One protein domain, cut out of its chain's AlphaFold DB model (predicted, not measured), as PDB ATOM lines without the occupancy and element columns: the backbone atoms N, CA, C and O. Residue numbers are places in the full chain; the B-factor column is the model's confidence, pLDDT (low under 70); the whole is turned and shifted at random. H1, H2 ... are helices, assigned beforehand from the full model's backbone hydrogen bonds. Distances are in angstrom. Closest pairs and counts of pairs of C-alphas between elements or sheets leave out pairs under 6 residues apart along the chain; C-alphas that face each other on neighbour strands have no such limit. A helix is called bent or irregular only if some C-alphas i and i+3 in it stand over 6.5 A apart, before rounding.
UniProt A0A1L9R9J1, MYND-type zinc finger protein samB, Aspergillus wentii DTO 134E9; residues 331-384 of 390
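What this domain is: This is residues 331 to 384 of the 390 residues of the protein "MYND-type zinc finger protein samB" of Aspergillus wentii DTO 134E9 (UniProt A0A1L9R9J1). Three helices cross one another in a compact cluster: H2 folds back across residues 340 to 348 of the longest helix, H1, and H3 runs from the end of H2 across the middle of H1. The 54 printed residues hold three named helices, H1, H2, H3 in chain order, and no named strand: all helix. The radius of gyration of the C-alphas is 10.0 A; the spans are 26 by 22 by 15 A.

How they stand to each other: H1, residues 331 to 348, touches H2, residues 356 to 366, with residues 340 to 348 alone, closest at the C-alphas of Ile 344 and Ile 362, 6.8 A; they run opposite ways at a steep tilt of 47 degrees. H3, residues 370 to 383, touches H1 with residues 376 to 381 alone, about perpendicular at 83 degrees; the closest C-alphas, of Ile 337 and Ala 380, are 5.3 A apart. H2 and H3 touch, closest at the C-alphas of Leu 363 and Trp 370, 5.0 A, opposite ways at a steep tilt of 69.9 degrees, only just short of about perpendicular. Every O i to N i+4 pair is within hydrogen-bond range in H1 and H2, and 8 of 10 in H3.

Where its parts are: H1 begins at C-alpha 331 (196.831, 122.257, 184.849) and measures 25.8 A, H2 15.4 A. H3, 19.5 A, ends at C-alpha 383 (188.355, 132.201, 193.313) and is only just irregular: C-alphas 372 and 375 are 6.8 A apart.

The domain as a whole: The C-alphas farthest apart, of Asn 331 and Asp 357, are 29.8 A apart. The printed part has no cut; the link H1 to H2 is short, H2 to H3 tight. No printed residue is under 70 in pLDDT.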
ATOM      1  N   ASN A 331     196.062 121.085 185.260       96.06
ATOM      2  CA  ASN A 331     196.831 122.257 184.849       96.06
ATOM      3  C   ASN A 331     196.131 123.028 183.725       96.06
ATOM      4  O   ASN A 331     196.017 124.243 183.822       96.06
ATOM      5  N   GLU A 332     195.616 122.338 182.705       94.94
ATOM      6  CA  GLU A 332     194.842 122.954 181.617       94.94
ATOM      7  C   GLU A 332     193.609 123.686 182.157       94.94
ATOM      8  O   GLU A 332     193.367 124.841 181.814       94.94
ATOM      9  N   LYS A 333     192.865 123.050 183.069       93.75
ATOM     10  CA  LYS A 333     191.673 123.654 183.671       93.75
ATOM     11  C   LYS A 333     192.008 124.843 184.571       93.75
ATOM     12  O   LYS A 333     191.308 125.849 184.541       93.75
ATOM     13  N   VAL A 334     193.062 124.740 185.380       95.81
ATOM     14  CA  VAL A 334     193.546 125.854 186.208       95.81
ATOM     15  C   VAL A 334     193.970 127.018 185.319       95.81
ATOM     16  O   VAL A 334     193.580 128.149 185.598       95.81
ATOM     17  N   GLN A 335     194.704 126.749 184.240       96.25
ATOM     18  CA  GLN A 335     195.151 127.762 183.289       96.25
ATOM     19  C   GLN A 335     193.968 128.480 182.630       96.25
ATOM     20  O   GLN A 335     193.916 129.706 182.647       96.25
ATOM     21  N   GLU A 336     192.968 127.739 182.153       94.62
ATOM     22  CA  GLU A 336     191.753 128.318 181.568       94.62
ATOM     23  C   GLU A 336     190.999 129.215 182.569       94.62
ATOM     24  O   GLU A 336     190.508 130.292 182.225       94.62
ATOM     25  N   ILE A 337     190.930 128.798 183.838       94.88
ATOM     26  CA  ILE A 337     190.310 129.594 184.904       94.88
ATOM     27  C   ILE A 337     191.114 130.871 185.168       94.88
ATOM     28  O   ILE A 337     190.508 131.922 185.367       94.88
ATOM     29  N   ARG A 338     192.452 130.813 185.153       95.69
ATOM     30  CA  ARG A 338     193.305 132.005 185.301       95.69
ATOM     31  C   ARG A 338     193.122 132.985 184.151       95.69
ATOM     32  O   ARG A 338     192.935 134.168 184.398       95.69
ATOM     33  N   GLU A 339     193.072 132.496 182.918       95.12
ATOM     34  CA  GLU A 339     192.803 133.335 181.745       95.12
ATOM     35  C   GLU A 339     191.433 134.015 181.842       95.12
ATOM     36  O   GLU A 339     191.296 135.199 181.540       95.12
ATOM     37  N   MET A 340     190.415 133.294 182.324       94.06
ATOM     38  CA  MET A 340     189.097 133.869 182.588       94.06
ATOM     39  C   MET A 340     189.147 134.930 183.697       94.06
ATOM     40  O   MET A 340     188.499 135.967 183.574       94.06
ATOM     41  N   GLN A 341     189.913 134.700 184.768       94.50
ATOM     42  CA  GLN A 341     190.118 135.679 185.842       94.50
ATOM     43  C   GLN A 341     190.759 136.965 185.316       94.50
ATOM     44  O   GLN A 341     190.220 138.047 185.553       94.50
ATOM     45  N   ASP A 342     191.843 136.851 184.549       93.81
ATOM     46  CA  ASP A 342     192.519 137.995 183.931       93.81
ATOM     47  C   ASP A 342     191.576 138.747 182.989       93.81
ATOM     48  O   ASP A 342     191.509 139.980 182.996       93.81
ATOM     49  N   PHE A 343     190.776 138.007 182.220       93.44
ATOM     50  CA  PHE A 343     189.803 138.593 181.313       93.44
ATOM     51  C   PHE A 343     188.693 139.348 182.056       93.44
ATOM     52  O   PHE A 343     188.373 140.476 181.677       93.44
ATOM     53  N   ILE A 344     188.157 138.791 183.147       92.88
ATOM     54  CA  ILE A 344     187.197 139.478 184.026       92.88
ATOM     55  C   ILE A 344     187.813 140.773 184.568       92.88
ATOM     56  O   ILE A 344     187.237 141.845 184.381       92.88
ATOM     57  N   VAL A 345     189.005 140.698 185.172       93.44
ATOM     58  CA  VAL A 345     189.692 141.863 185.756       93.44
ATOM     59  C   VAL A 345     189.956 142.939 184.702       93.44
ATOM     60  O   VAL A 345     189.747 144.119 184.974       93.44
ATOM     61  N   SER A 346     190.339 142.558 183.479       92.69
ATOM     62  CA  SER A 346     190.563 143.505 182.378       92.69
ATOM     63  C   SER A 346     189.300 144.263 181.950       92.69
ATOM     64  O   SER A 346     189.393 145.374 181.430       92.69
ATOM     65  N   ARG A 347     188.118 143.666 182.158       91.25
ATOM     66  CA  ARG A 347     186.829 144.225 181.738       91.25
ATOM     67  C   ARG A 347     186.213 145.126 182.790       91.25
ATOM     68  O   ARG A 347     185.762 146.213 182.444       91.25
ATOM     69  N   VAL A 348     186.191 144.676 184.042       91.94
ATOM     70  CA  VAL A 348     185.449 145.364 185.113       91.94
ATOM     71  C   VAL A 348     186.360 146.054 186.126       91.94
ATOM     72  O   VAL A 348     185.909 146.921 186.870       91.94
ATOM     73  N   GLY A 349     187.657 145.741 186.114       89.62
ATOM     74  CA  GLY A 349     188.650 146.217 187.073       89.62
ATOM     75  C   GLY A 349     188.844 145.266 188.265       89.62
ATOM     76  O   GLY A 349     188.012 144.395 188.519       89.62
ATOM     77  N   PRO A 350     189.951 145.414 189.014       89.19
ATOM     78  CA  PRO A 350     190.245 144.572 190.172       89.19
ATOM     79  C   PRO A 350     189.223 144.792 191.296       89.19
ATOM     80  O   PRO A 350     188.783 145.920 191.526       89.19
ATOM     81  N   GLY A 351     188.853 143.716 191.998       84.38
ATOM     82  CA  GLY A 351     187.932 143.771 193.138       84.38
ATOM     83  C   GLY A 351     186.486 144.139 192.785       84.38
ATOM     84  O   GLY A 351     185.719 144.517 193.663       84.38
ATOM     85  N   LYS A 352     186.096 144.075 191.506       84.12
ATOM     86  CA  LYS A 352     184.735 144.388 191.053       84.12
ATOM     87  C   LYS A 352     184.037 143.147 190.518       84.12
ATOM     88  O   LYS A 352     184.645 142.313 189.852       84.12
ATOM     89  N   GLN A 353     182.741 143.043 190.803       85.69
ATOM     90  CA  GLN A 353     181.894 142.003 190.233       85.69
ATOM     91  C   GLN A 353     181.255 142.490 188.927       85.69
ATOM     92  O   GLN A 353     180.717 143.598 188.918       85.69
ATOM     93  N   PRO A 354     181.262 141.670 187.861       87.00
ATOM     94  CA  PRO A 354     180.555 141.992 186.630       87.00
ATOM     95  C   PRO A 354     179.038 142.027 186.820       87.00
ATOM     96  O   PRO A 354     178.469 141.139 187.464       87.00
ATOM     97  N   ASP A 355     178.371 142.997 186.200       88.06
ATOM     98  CA  ASP A 355     176.918 142.982 186.054       88.06
ATOM     99  C   ASP A 355     176.448 141.963 184.990       88.06
ATOM    100  O   ASP A 355     177.227 141.202 184.407       88.06
ATOM    101  N   LYS A 356     175.132 141.893 184.743       85.62
ATOM    102  CA  LYS A 356     174.553 140.910 183.810       85.62
ATOM    103  C   LYS A 356     175.001 141.108 182.360       85.62
ATOM    104  O   LYS A 356     175.134 140.118 181.634       85.62
ATOM    105  N   ASP A 357     175.190 142.349 181.929       86.56
ATOM    106  CA  ASP A 357     175.578 142.659 180.554       86.56
ATOM    107  C   ASP A 357     177.084 142.457 180.372       86.56
ATOM    108  O   ASP A 357     177.511 141.862 179.377       86.56
ATOM    109  N   GLU A 358     177.880 142.820 181.380       89.69
ATOM    110  CA  GLU A 358     179.312 142.525 181.443       89.69
ATOM    111  C   GLU A 358     179.573 141.015 181.461       89.69
ATOM    112  O   GLU A 358     180.395 140.531 180.682       89.69
ATOM    113  N   MET A 359     178.829 140.241 182.259       86.12
ATOM    114  CA  MET A 359     178.887 138.774 182.264       86.12
ATOM    115  C   MET A 359     178.630 138.196 180.869       86.12
ATOM    116  O   MET A 359     179.392 137.349 180.394       86.12
ATOM    117  N   ARG A 360     177.568 138.648 180.187       85.06
ATOM    118  CA  ARG A 360     177.247 138.183 178.830       85.06
ATOM    119  C   ARG A 360     178.364 138.544 177.849       85.06
ATOM    120  O   ARG A 360     178.747 137.700 177.037       85.06
ATOM    121  N   GLY A 361     178.894 139.763 177.932       86.50
ATOM    122  CA  GLY A 361     180.009 140.223 177.104       86.50
ATOM    123  C   GLY A 361     181.280 139.404 177.328       86.50
ATOM    124  O   GLY A 361     181.915 138.983 176.362       86.50
ATOM    125  N   ILE A 362     181.604 139.113 178.590       87.94
ATOM    126  CA  ILE A 362     182.749 138.296 178.997       87.94
ATOM    127  C   ILE A 362     182.631 136.882 178.425       87.94
ATOM    128  O   ILE A 362     183.520 136.427 177.709       87.94
ATOM    129  N   LEU A 363     181.508 136.205 178.674       86.12
ATOM    130  CA  LEU A 363     181.306 134.826 178.230       86.12
ATOM    131  C   LEU A 363     181.303 134.690 176.702       86.12
ATOM    132  O   LEU A 363     181.849 133.724 176.174       86.12
ATOM    133  N   THR A 364     180.718 135.660 175.994       85.38
ATOM    134  CA  THR A 364     180.665 135.656 174.522       85.38
ATOM    135  C   THR A 364     182.040 135.916 173.904       85.38
ATOM    136  O   THR A 364     182.365 135.347 172.866       85.38
ATOM    137  N   ALA A 365     182.861 136.763 174.531       84.69
ATOM    138  CA  ALA A 365     184.194 137.092 174.030       84.69
ATOM    139  C   ALA A 365     185.255 136.039 174.391       84.69
ATOM    140  O   ALA A 365     186.226 135.889 173.655       84.69
ATOM    141  N   PHE A 366     185.069 135.303 175.492       81.50
ATOM    142  CA  PHE A 366     185.987 134.241 175.914       81.50
ATOM    143  C   PHE A 366     185.842 132.958 175.074       81.50
ATOM    144  O   PHE A 366     186.786 132.184 174.944       81.50
ATOM    145  N   GLY A 367     184.675 132.715 174.466       74.69
ATOM    146  CA  GLY A 367     184.507 131.596 173.541       74.69
ATOM    147  C   GLY A 367     183.166 131.584 172.813       74.69
ATOM    148  O   GLY A 367     182.147 132.026 173.334       74.69
ATOM    149  N   ALA A 368     183.156 130.998 171.612       71.19
ATOM    150  CA  ALA A 368     181.958 130.897 170.773       71.19
ATOM    151  C   ALA A 368     180.813 130.083 171.418       71.19
ATOM    152  O   ALA A 368     179.656 130.250 171.037       71.19
ATOM    153  N   ASN A 369     181.120 129.229 172.406       75.50
ATOM    154  CA  ASN A 369     180.146 128.430 173.150       75.50
ATOM    155  C   ASN A 369     180.044 128.879 174.618       75.50
ATOM    156  O   ASN A 369     180.529 128.221 175.540       75.50
ATOM    157  N   TRP A 370     179.418 130.037 174.829       75.81
ATOM    158  CA  TRP A 370     179.309 130.687 176.138       75.81
ATOM    159  C   TRP A 370     178.683 129.791 177.227       75.81
ATOM    160  O   TRP A 370     179.039 129.909 178.399       75.81
ATOM    161  N   ALA A 371     177.791 128.863 176.853       75.56
ATOM    162  CA  ALA A 371     177.136 127.941 177.781       75.56
ATOM    163  C   ALA A 371     178.124 126.953 178.428       75.56
ATOM    164  O   ALA A 371     178.002 126.643 179.613       75.56
ATOM    165  N   GLU A 372     179.136 126.501 177.684       79.25
ATOM    166  CA  GLU A 372     180.179 125.600 178.196       79.25
ATOM    167  C   GLU A 372     181.185 126.334 179.092       79.25
ATOM    168  O   GLU A 372     181.757 125.740 180.006       79.25
ATOM    169  N   LYS A 373     181.365 127.644 178.882       83.00
ATOM    170  CA  LYS A 373     182.279 128.485 179.670       83.00
ATOM    171  C   LYS A 373     181.673 129.000 180.972       83.00
ATOM    172  O   LYS A 373     182.402 129.522 181.811       83.00
ATOM    173  N   LEU A 374     180.370 128.809 181.188       84.06
ATOM    174  CA  LEU A 374     179.684 129.280 182.392       84.06
ATOM    175  C   LEU A 374     180.274 128.680 183.679       84.06
ATOM    176  O   LEU A 374     180.438 129.389 184.669       84.06
ATOM    177  N   GLY A 375     180.639 127.393 183.660       84.12
ATOM    178  CA  GLY A 375     181.277 126.740 184.806       84.12
ATOM    179  C   GLY A 375     182.651 127.332 185.127       84.12
ATOM    180  O   GLY A 375     182.931 127.651 186.279       84.12
ATOM    181  N   VAL A 376     183.473 127.549 184.095       88.00
ATOM    182  CA  VAL A 376     184.801 128.180 184.211       88.00
ATOM    183  C   VAL A 376     184.675 129.605 184.742       88.00
ATOM    184  O   VAL A 376     185.381 129.968 185.677       88.00
ATOM    185  N   TYR A 377     183.733 130.387 184.211       90.31
ATOM    186  CA  TYR A 377     183.434 131.742 184.673       90.31
ATOM    187  C   TYR A 377     183.026 131.785 186.147       90.31
ATOM    188  O   TYR A 377     183.556 132.593 186.908       90.31
ATOM    189  N   GLN A 378     182.136 130.888 186.579       89.44
ATOM    190  CA  GLN A 378     181.714 130.840 187.978       89.44
ATOM    191  C   GLN A 378     182.876 130.481 188.909       89.44
ATOM    192  O   GLN A 378     183.041 131.106 189.957       89.44
ATOM    193  N   THR A 379     183.698 129.492 188.539       88.31
ATOM    194  CA  THR A 379     184.884 129.127 189.327       88.31
ATOM    195  C   THR A 379     185.907 130.264 189.354       88.31
ATOM    196  O   THR A 379     186.446 130.561 190.418       88.31
ATOM    197  N   ALA A 380     186.123 130.939 188.223       91.94
ATOM    198  CA  ALA A 380     186.996 132.102 188.121       91.94
ATOM    199  C   ALA A 380     186.556 133.215 189.075       91.94
ATOM    200  O   ALA A 380     187.364 133.646 189.895       91.94
ATOM    201  N   LEU A 381     185.279 133.615 189.036       90.62
ATOM    202  CA  LEU A 381     184.725 134.632 189.933       90.62
ATOM    203  C   LEU A 381     184.799 134.243 191.411       90.62
ATOM    204  O   LEU A 381     185.107 135.094 192.242       90.62
ATOM    205  N   ASN A 382     184.507 132.984 191.746       90.19
ATOM    206  CA  ASN A 382     184.521 132.518 193.135       90.19
ATOM    207  C   ASN A 382     185.937 132.476 193.721       90.19
ATOM    208  O   ASN A 382     186.092 132.665 194.923       90.19
ATOM    209  N   ALA A 383     186.956 132.237 192.892       91.12
ATOM    210  CA  ALA A 383     188.355 132.201 193.313       91.12
ATOM    211  C   ALA A 383     189.095 133.542 193.133       91.12
ATOM    212  O   ALA A 383     190.261 133.650 193.524       91.12
ATOM    213  N   LEU A 384     188.452 134.540 192.520       90.12
ATOM    214  CA  LEU A 384     189.000 135.879 192.313       90.12
ATOM    215  C   LEU A 384     188.731 136.750 193.542       90.12
ATOM    216  O   LEU A 384     187.654 136.671 194.128       90.12
TER     217      LEU A 384